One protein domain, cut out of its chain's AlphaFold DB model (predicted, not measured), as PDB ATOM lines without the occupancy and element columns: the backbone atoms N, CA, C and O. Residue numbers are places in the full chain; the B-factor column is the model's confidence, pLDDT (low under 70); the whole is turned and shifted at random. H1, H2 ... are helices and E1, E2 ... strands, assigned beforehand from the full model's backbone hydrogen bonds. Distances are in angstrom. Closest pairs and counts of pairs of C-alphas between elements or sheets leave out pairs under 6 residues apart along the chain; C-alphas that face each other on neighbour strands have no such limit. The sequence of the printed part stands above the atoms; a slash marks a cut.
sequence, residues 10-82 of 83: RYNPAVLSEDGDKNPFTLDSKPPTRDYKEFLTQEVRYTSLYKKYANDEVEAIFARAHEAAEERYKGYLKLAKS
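This is residues 10 to 82 of the 83 residues of the protein "Pyruvate-flavodoxin oxidoreductase" of Clostridiaceae bacterium (UniProt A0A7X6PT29). The domain is a thin rod: H1 sits at one end, a stretch through E1 leads to small helices H2 and H3 toward the other, and the long helix H4 folds back alongside. The 73 printed residues hold four named helices and one named strand, ordered H1, E1, H2, H3, H4, mostly helix. It is extended, with radius of gyration of the C-alphas 17.7 A and spans of 54 by 20 by 18 A.

H1, residues 15 to 18, touches no helix. E1, residues 25 to 27, pairs with no named strand. The closest C-alphas of E1 and H4, residues 55 to 81, are Thr 26 and Ala 80, 5.5 A. H2, residues 36 to 41, touches H4 at residues 62 to 66 alone, opposite ways at a steep tilt of 42 degrees; the closest C-alphas are Tyr 36 and His 66, 6.3 A. H3, residues 44 to 51, has 1 of 4 O i to N i+4 pairs within hydrogen-bond range and 4 of 5 O i to N i+3.

C-alpha 15 begins H1 at (224.367, 149.039, 166.065); H4, 39.3 A long, ends at C-alpha 81 (214.320, 143.688, 155.545).

The printed part has no cut, no link is long, and no printed residue is under 70.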
ATOM      1  N   ARG A  10     225.107 137.780 159.841       97.25
ATOM      2  CA  ARG A  10     225.680 138.333 161.068       97.25
ATOM      3  C   ARG A  10     224.592 139.028 161.866       97.25
ATOM      4  O   ARG A  10     223.651 139.570 161.297       97.25
ATOM      5  N   TYR A  11     224.745 139.011 163.181       96.88
ATOM      6  CA  TYR A  11     223.917 139.783 164.094       96.88
ATOM      7  C   TYR A  11     224.832 140.612 164.990       96.88
ATOM      8  O   TYR A  11     225.629 140.047 165.740       96.88
ATOM      9  N   ASN A  12     224.750 141.938 164.889       95.94
ATOM     10  CA  ASN A  12     225.543 142.865 165.688       95.94
ATOM     11  C   ASN A  12     224.620 143.759 166.533       95.94
ATOM     12  O   ASN A  12     224.125 144.757 166.018       95.94
ATOM     13  N   PRO A  13     224.411 143.461 167.829       94.62
ATOM     14  CA  PRO A  13     223.526 144.258 168.677       94.62
ATOM     15  C   PRO A  13     224.064 145.665 168.960       94.62
ATOM     16  O   PRO A  13     223.290 146.537 169.338       94.62
ATOM     17  N   ALA A  14     225.369 145.909 168.782       94.81
ATOM     18  CA  ALA A  14     225.960 147.211 169.076       94.81
ATOM     19  C   ALA A  14     225.387 148.329 168.187       94.81
ATOM     20  O   ALA A  14     225.301 149.467 168.640       94.81
ATOM     21  N   VAL A  15     224.923 148.017 166.969       92.19
ATOM     22  CA  VAL A  15     224.367 149.039 166.065       92.19
ATOM     23  C   VAL A  15     223.099 149.686 166.618       92.19
ATOM     24  O   VAL A  15     222.880 150.859 166.355       92.19
ATOM     25  N   LEU A  16     222.334 148.972 167.455       90.44
ATOM     26  CA  LEU A  16     221.141 149.508 168.124       90.44
ATOM     27  C   LEU A  16     221.482 150.597 169.148       90.44
ATOM     28  O   LEU A  16     220.655 151.449 169.453       90.44
ATOM     29  N   SER A  17     222.693 150.551 169.714       89.44
ATOM     30  CA  SER A  17     223.171 151.578 170.646       89.44
ATOM     31  C   SER A  17     223.661 152.838 169.931       89.44
ATOM     32  O   SER A  17     223.643 153.917 170.516       89.44
ATOM     33  N   GLU A  18     224.074 152.703 168.666       90.12
ATOM     34  CA  GLU A  18     224.442 153.825 167.801       90.12
ATOM     35  C   GLU A  18     223.204 154.469 167.165       90.12
ATOM     36  O   GLU A  18     223.153 155.688 167.018       90.12
ATOM     37  N   ASP A  19     222.227 153.649 166.776       87.75
ATOM     38  CA  ASP A  19     220.987 154.051 166.120       87.75
ATOM     39  C   ASP A  19     219.910 152.980 166.366       87.75
ATOM     40  O   ASP A  19     220.014 151.854 165.875       87.75
ATOM     41  N   GLY A  20     218.890 153.325 167.157       84.75
ATOM     42  CA  GLY A  20     217.843 152.395 167.587       84.75
ATOM     43  C   GLY A  20     216.975 151.852 166.449       84.75
ATOM     44  O   GLY A  20     216.349 150.810 166.635       84.75
ATOM     45  N   ASP A  21     216.994 152.511 165.288       88.06
ATOM     46  CA  ASP A  21     216.216 152.138 164.103       88.06
ATOM     47  C   ASP A  21     217.046 151.306 163.100       88.06
ATOM     48  O   ASP A  21     216.552 150.894 162.047       88.06
ATOM     49  N   LYS A  22     218.332 151.034 163.386       90.75
ATOM     50  CA  LYS A  22     219.155 150.159 162.535       90.75
ATOM     51  C   LYS A  22     218.910 148.692 162.843       90.75
ATOM     52  O   LYS A  22     219.146 148.216 163.951       90.75
ATOM     53  N   ASN A  23     218.610 147.928 161.798       93.31
ATOM     54  CA  ASN A  23     218.515 146.481 161.891       93.31
ATOM     55  C   ASN A  23     219.880 145.836 162.259       93.31
ATOM     56  O   ASN A  23     220.849 145.963 161.502       93.31
ATOM     57  N   PRO A  24     219.979 145.104 163.388       95.88
ATOM     58  CA  PRO A  24     221.212 144.441 163.820       95.88
ATOM     59  C   PRO A  24     221.546 143.185 163.010       95.88
ATOM     60  O   PRO A  24     222.663 142.672 163.110       95.88
ATOM     61  N   PHE A  25     220.597 142.660 162.235       97.12
ATOM     62  CA  PHE A  25     220.766 141.477 161.406       97.12
ATOM     63  C   PHE A  25     221.182 141.856 159.981       97.12
ATOM     64  O   PHE A  25     220.563 142.678 159.314       97.12
ATOM     65  N   THR A  26     222.217 141.197 159.470       96.44
ATOM     66  CA  THR A  26     222.681 141.355 158.088       96.44
ATOM     67  C   THR A  26     222.813 139.992 157.429       96.44
ATOM     68  O   THR A  26     223.486 139.103 157.950       96.44
ATOM     69  N   LEU A  27     222.200 139.826 156.259       97.44
ATOM     70  CA  LEU A  27     222.352 138.635 155.429       97.44
ATOM     71  C   LEU A  27     223.431 138.879 154.369       97.44
ATOM     72  O   LEU A  27     223.216 139.640 153.431       97.44
ATOM     73  N   ASP A  28     224.575 138.205 154.494       96.25
ATOM     74  CA  ASP A  28     225.699 138.355 153.556       96.25
ATOM     75  C   ASP A  28     225.558 137.435 152.328       96.25
ATOM     76  O   ASP A  28     226.172 137.651 151.281       96.25
ATOM     77  N   SER A  29     224.753 136.376 152.442       94.81
ATOM     78  CA  SER A  29     224.527 135.436 151.342       94.81
ATOM     79  C   SER A  29     223.603 135.985 150.265       94.81
ATOM     80  O   SER A  29     222.471 136.392 150.526       94.81
ATOM     81  N   LYS A  30     224.067 135.879 149.020       93.81
ATOM     82  CA  LYS A  30     223.267 136.106 147.813       93.81
ATOM     83  C   LYS A  30     222.256 134.967 147.590       93.81
ATOM     84  O   LYS A  30     222.388 133.914 148.224       93.81
ATOM     85  N   PRO A  31     221.264 135.160 146.698       94.44
ATOM     86  CA  PRO A  31     220.367 134.086 146.293       94.44
ATOM     87  C   PRO A  31     221.147 132.857 145.809       94.44
ATOM     88  O   PRO A  31     222.159 133.030 145.124       94.44
ATOM     89  N   PRO A  32     220.706 131.634 146.154       94.94
ATOM     90  CA  PRO A  32     221.294 130.413 145.618       94.94
ATOM     91  C   PRO A  32     221.239 130.380 144.088       94.94
ATOM     92  O   PRO A  32     220.246 130.790 143.490       94.94
ATOM     93  N   THR A  33     222.296 129.878 143.456       95.44
ATOM     94  CA  THR A  33     222.420 129.787 141.990       95.44
ATOM     95  C   THR A  33     222.764 128.386 141.497       95.44
ATOM     96  O   THR A  33     222.714 128.143 140.294       95.44
ATOM     97  N   ARG A  34     223.149 127.474 142.395       94.56
ATOM     98  CA  ARG A  34     223.535 126.097 142.064       94.56
ATOM     99  C   ARG A  34     222.522 125.103 142.628       94.56
ATOM    100  O   ARG A  34     221.900 125.372 143.653       94.56
ATOM    101  N   ASP A  35     222.381 123.958 141.964       95.25
ATOM    102  CA  ASP A  35     221.433 122.914 142.348       95.25
ATOM    103  C   ASP A  35     221.732 122.335 143.743       95.25
ATOM    104  O   ASP A  35     222.868 121.985 144.083       95.25
ATOM    105  N   TYR A  36     220.689 122.246 144.569       96.00
ATOM    106  CA  TYR A  36     220.794 121.782 145.949       96.00
ATOM    107  C   TYR A  36     221.107 120.290 146.034       96.00
ATOM    108  O   TYR A  36     221.945 119.866 146.836       96.00
ATOM    109  N   LYS A  37     220.444 119.484 145.199       95.31
ATOM    110  CA  LYS A  37     220.582 118.029 145.220       95.31
ATOM    111  C   LYS A  37     221.953 117.604 144.704       95.31
ATOM    112  O   LYS A  37     222.549 116.706 145.291       95.31
ATOM    113  N   GLU A  38     222.478 118.269 143.679       95.38
ATOM    114  CA  GLU A  38     223.822 118.047 143.147       95.38
ATOM    115  C   GLU A  38     224.860 118.116 144.276       95.38
ATOM    116  O   GLU A  38     225.650 117.185 144.445       95.38
ATOM    117  N   PHE A  39     224.784 119.153 145.119       96.50
ATOM    118  CA  PHE A  39     225.635 119.276 146.302       96.50
ATOM    119  C   PHE A  39     225.456 118.112 147.281       96.50
ATOM    120  O   PHE A  39     226.452 117.534 147.716       96.50
ATOM    121  N   LEU A  40     224.218 117.711 147.594       96.81
ATOM    122  CA  LEU A  40     223.992 116.570 148.487       96.81
ATOM    123  C   LEU A  40     224.600 115.279 147.921       96.81
ATOM    124  O   LEU A  40     225.265 114.534 148.639       96.81
ATOM    125  N   THR A  41     224.436 115.020 146.626       95.31
ATOM    126  CA  THR A  41     224.944 113.794 145.991       95.31
ATOM    127  C   THR A  41     226.472 113.729 145.887       95.31
ATOM    128  O   THR A  41     227.014 112.654 145.641       95.31
ATOM    129  N   GLN A  42     227.180 114.837 146.123       96.56
ATOM    130  CA  GLN A  42     228.645 114.881 146.141       96.56
ATOM    131  C   GLN A  42     229.249 114.471 147.493       96.56
ATOM    132  O   GLN A  42     230.459 114.259 147.580       96.56
ATOM    133  N   GLU A  43     228.442 114.299 148.546       96.44
ATOM    134  CA  GLU A  43     228.941 113.962 149.879       96.44
ATOM    135  C   GLU A  43     228.450 112.591 150.369       96.44
ATOM    136  O   GLU A  43     227.257 112.278 150.382       96.44
ATOM    137  N   VAL A  44     229.383 111.772 150.870       97.62
ATOM    138  CA  VAL A  44     229.104 110.399 151.339       97.62
ATOM    139  C   VAL A  44     228.055 110.358 152.452       97.62
ATOM    140  O   VAL A  44     227.247 109.429 152.520       97.62
ATOM    141  N   ARG A  45     228.022 111.380 153.315       96.44
ATOM    142  CA  ARG A  45     227.041 111.465 154.406       96.44
ATOM    143  C   ARG A  45     225.592 111.491 153.908       96.44
ATOM    144  O   ARG A  45     224.729 110.986 154.613       96.44
ATOM    145  N   TYR A  46     225.334 111.995 152.701       97.12
ATOM    146  CA  TYR A  46     224.003 111.965 152.090       97.12
ATOM    147  C   TYR A  46     223.815 110.745 151.198       97.12
ATOM    148  O   TYR A  46     222.796 110.068 151.305       97.12
ATOM    149  N   THR A  47     224.803 110.406 150.364       96.88
ATOM    150  CA  THR A  47     224.659 109.270 149.435       96.88
ATOM    151  C   THR A  47     224.576 107.921 150.146       96.88
ATOM    152  O   THR A  47     223.989 106.980 149.616       96.88
ATOM    153  N   SER A  48     225.084 107.819 151.378       97.12
ATOM    154  CA  SER A  48     224.905 106.631 152.220       97.12
ATOM    155  C   SER A  48     223.438 106.302 152.539       97.12
ATOM    156  O   SER A  48     223.144 105.137 152.801       97.12
ATOM    157  N   LEU A  49     222.507 107.264 152.452       96.94
ATOM    158  CA  LEU A  49     221.074 107.016 152.663       96.94
ATOM    159  C   LEU A  49     220.489 106.067 151.613       96.94
ATOM    160  O   LEU A  49     219.718 105.183 151.977       96.94
ATOM    161  N   TYR A  50     220.932 106.160 150.354       96.75
ATOM    162  CA  TYR A  50     220.512 105.241 149.284       96.75
ATOM    163  C   TYR A  50     220.938 103.788 149.535       96.75
ATOM    164  O   TYR A  50     220.421 102.875 148.904       96.75
ATOM    165  N   LYS A  51     221.881 103.542 150.457       96.19
ATOM    166  CA  LYS A  51     222.254 102.175 150.859       96.19
ATOM    167  C   LYS A  51     221.311 101.589 151.911       96.19
ATOM    168  O   LYS A  51     221.339 100.382 152.126       96.19
ATOM    169  N   LYS A  52     220.551 102.433 152.615       96.00
ATOM    170  CA  LYS A  52     219.737 102.047 153.777       96.00
ATOM    171  C   LYS A  52     218.231 102.127 153.512       96.00
ATOM    172  O   LYS A  52     217.483 101.394 154.151       96.00
ATOM    173  N   TYR A  53     217.804 103.002 152.610       97.25
ATOM    174  CA  TYR A  53     216.401 103.314 152.339       97.25
ATOM    175  C   TYR A  53     216.080 103.163 150.854       97.25
ATOM    176  O   TYR A  53     216.994 103.097 150.027       97.25
ATOM    177  N   ALA A  54     214.791 103.106 150.517       97.75
ATOM    178  CA  ALA A  54     214.371 103.053 149.121       97.75
ATOM    179  C   ALA A  54     214.674 104.387 148.413       97.75
ATOM    180  O   ALA A  54     214.691 105.452 149.034       97.75
ATOM    181  N   ASN A  55     214.950 104.338 147.106       96.38
ATOM    182  CA  ASN A  55     215.387 105.523 146.363       96.38
ATOM    183  C   ASN A  55     214.356 106.656 146.431       96.38
ATOM    184  O   ASN A  55     214.732 107.797 146.666       96.38
ATOM    185  N   ASP A  56     213.072 106.348 146.270       97.75
ATOM    186  CA  ASP A  56     211.964 107.302 146.346       97.75
ATOM    187  C   ASP A  56     211.846 107.975 147.723       97.75
ATOM    188  O   ASP A  56     211.596 109.180 147.799       97.75
ATOM    189  N   GLU A  57     212.109 107.241 148.807       97.81
ATOM    190  CA  GLU A  57     212.167 107.812 150.157       97.81
ATOM    191  C   GLU A  57     213.317 108.819 150.290       97.81
ATOM    192  O   GLU A  57     213.131 109.915 150.822       97.81
ATOM    193  N   VAL A  58     214.507 108.475 149.783       97.31
ATOM    194  CA  VAL A  58     215.679 109.367 149.826       97.31
ATOM    195  C   VAL A  58     215.453 110.614 148.971       97.31
ATOM    196  O   VAL A  58     215.767 111.723 149.409       97.31
ATOM    197  N   GLU A  59     214.848 110.461 147.794       96.81
ATOM    198  CA  GLU A  59     214.449 111.580 146.936       96.81
ATOM    199  C   GLU A  59     213.468 112.523 147.643       96.81
ATOM    200  O   GLU A  59     213.661 113.741 147.635       96.81
ATOM    201  N   ALA A  60     212.459 111.976 148.328       97.75
ATOM    202  CA  ALA A  60     211.517 112.769 149.112       97.75
ATOM    203  C   ALA A  60     212.200 113.499 150.284       97.75
ATOM    204  O   ALA A  60     211.868 114.651 150.575       97.75
ATOM    205  N   ILE A  61     213.178 112.864 150.943       97.31
ATOM    206  CA  ILE A  61     213.983 113.497 152.000       97.31
ATOM    207  C   ILE A  61     214.786 114.675 151.434       97.31
ATOM    208  O   ILE A  61     214.795 115.751 152.034       97.31
ATOM    209  N   PHE A  62     215.439 114.505 150.283       97.56
ATOM    210  CA  PHE A  62     216.224 115.572 149.656       97.56
ATOM    211  C   PHE A  62     215.351 116.728 149.168       97.56
ATOM    212  O   PHE A  62     215.724 117.883 149.374       97.56
ATOM    213  N   ALA A  63     214.174 116.438 148.606       97.81
ATOM    214  CA  ALA A  63     213.208 117.459 148.209       97.81
ATOM    215  C   ALA A  63     212.750 118.304 149.410       97.81
ATOM    216  O   ALA A  63     212.835 119.531 149.366       97.81
ATOM    217  N   ARG A  64     212.369 117.661 150.522       98.19
ATOM    218  CA  ARG A  64     212.000 118.368 151.764       98.19
ATOM    219  C   ARG A  64     213.156 119.180 152.339       98.19
ATOM    220  O   ARG A  64     212.955 120.281 152.839       98.19
ATOM    221  N   ALA A  65     214.378 118.649 152.282       97.81
ATOM    222  CA  ALA A  65     215.555 119.373 152.750       97.81
ATOM    223  C   ALA A  65     215.821 120.632 151.908       97.81
ATOM    224  O   ALA A  65     216.218 121.655 152.468       97.81
ATOM    225  N   HIS A  66     215.597 120.561 150.593       97.62
ATOM    226  CA  HIS A  66     215.707 121.713 149.703       97.62
ATOM    227  C   HIS A  66     214.643 122.769 150.024       97.62
ATOM    228  O   HIS A  66     214.994 123.923 150.255       97.62
ATOM    229  N   GLU A  67     213.376 122.367 150.146       98.00
ATOM    230  CA  GLU A  67     212.274 123.259 150.531       98.00
ATOM    231  C   GLU A  67     212.565 123.975 151.860       98.00
ATOM    232  O   GLU A  67     212.521 125.202 151.937       98.00
ATOM    233  N   ALA A  68     212.997 123.235 152.884       98.06
ATOM    234  CA  ALA A  68     213.370 123.813 154.174       98.06
ATOM    235  C   ALA A  68     214.558 124.793 154.078       98.06
ATOM    236  O   ALA A  68     214.665 125.737 154.870       98.06
ATOM    237  N   ALA A  69     215.487 124.579 153.141       97.44
ATOM    238  CA  ALA A  69     216.573 125.520 152.881       97.44
ATOM    239  C   ALA A  69     216.059 126.809 152.221       97.44
ATOM    240  O   ALA A  69     216.428 127.902 152.658       97.44
ATOM    241  N   GLU A  70     215.153 126.704 151.246       96.94
ATOM    242  CA  GLU A  70     214.513 127.867 150.621       96.94
ATOM    243  C   GLU A  70     213.677 128.676 151.620       96.94
ATOM    244  O   GLU A  70     213.737 129.908 151.638       96.94
ATOM    245  N   GLU A  71     212.906 128.006 152.477       97.69
ATOM    246  CA  GLU A  71     212.124 128.653 153.534       97.69
ATOM    247  C   GLU A  71     213.018 129.399 154.523       97.69
ATOM    248  O   GLU A  71     212.750 130.557 154.858       97.69
ATOM    249  N   ARG A  72     214.126 128.776 154.936       97.56
ATOM    250  CA  ARG A  72     215.123 129.408 155.805       97.56
ATOM    251  C   ARG A  72     215.730 130.648 155.148       97.56
ATOM    252  O   ARG A  72     215.827 131.686 155.803       97.56
ATOM    253  N   TYR A  73     216.066 130.584 153.858       97.25
ATOM    254  CA  TYR A  73     216.546 131.750 153.111       97.25
ATOM    255  C   TYR A  73     215.517 132.887 153.091       97.25
ATOM    256  O   TYR A  73     215.850 134.035 153.392       97.25
ATOM    257  N   LYS A  74     214.249 132.570 152.796       96.88
ATOM    258  CA  LYS A  74     213.137 133.536 152.823       96.88
ATOM    259  C   LYS A  74     212.968 134.154 154.214       96.88
ATOM    260  O   LYS A  74     212.698 135.349 154.314       96.88
ATOM    261  N   GLY A  75     213.156 133.372 155.276       97.44
ATOM    262  CA  GLY A  75     213.174 133.856 156.658       97.44
ATOM    263  C   GLY A  75     214.282 134.879 156.903       97.44
ATOM    264  O   GLY A  75     214.007 135.974 157.393       97.44
ATOM    265  N   TYR A  76     215.513 134.581 156.485       97.44
ATOM    266  CA  TYR A  76     216.625 135.527 156.600       97.44
ATOM    267  C   TYR A  76     216.425 136.788 155.760       97.44
ATOM    268  O   TYR A  76     216.763 137.876 156.214       97.44
ATOM    269  N   LEU A  77     215.831 136.679 154.569       96.88
ATOM    270  CA  LEU A  77     215.477 137.849 153.763       96.88
ATOM    271  C   LEU A  77     214.453 138.744 154.463       96.88
ATOM    272  O   LEU A  77     214.552 139.961 154.353       96.88
ATOM    273  N   LYS A  78     213.474 138.164 155.168       96.62
ATOM    274  CA  LYS A  78     212.522 138.937 155.977       96.62
ATOM    275  C   LYS A  78     213.229 139.619 157.146       96.62
ATOM    276  O   LYS A  78     213.032 140.810 157.329       96.62
ATOM    277  N   LEU A  79     214.092 138.897 157.864       95.44
ATOM    278  CA  LEU A  79     214.876 139.450 158.975       95.44
ATOM    279  C   LEU A  79     215.834 140.557 158.541       95.44
ATOM    280  O   LEU A  79     216.045 141.480 159.300       95.44
ATOM    281  N   ALA A  80     216.411 140.489 157.342       94.75
ATOM    282  CA  ALA A  80     217.286 141.543 156.824       94.75
ATOM    283  C   ALA A  80     216.515 142.761 156.279       94.75
ATOM    284  O   ALA A  80     217.121 143.796 156.021       94.75
ATOM    285  N   LYS A  81     215.202 142.625 156.052       91.62
ATOM    286  CA  LYS A  81     214.320 143.688 155.545       91.62
ATOM    287  C   LYS A  81     213.433 144.309 156.618       91.62
ATOM    288  O   LYS A  81     212.803 145.316 156.327       91.62
ATOM    289  N   SER A  82     213.308 143.688 157.790       78.19
ATOM    290  CA  SER A  82     212.560 144.274 158.898       78.19
ATOM    291  C   SER A  82     213.277 145.536 159.363       78.19
ATOM    292  O   SER A  82     214.473 145.476 159.649       78.19
TER     293      SER A  82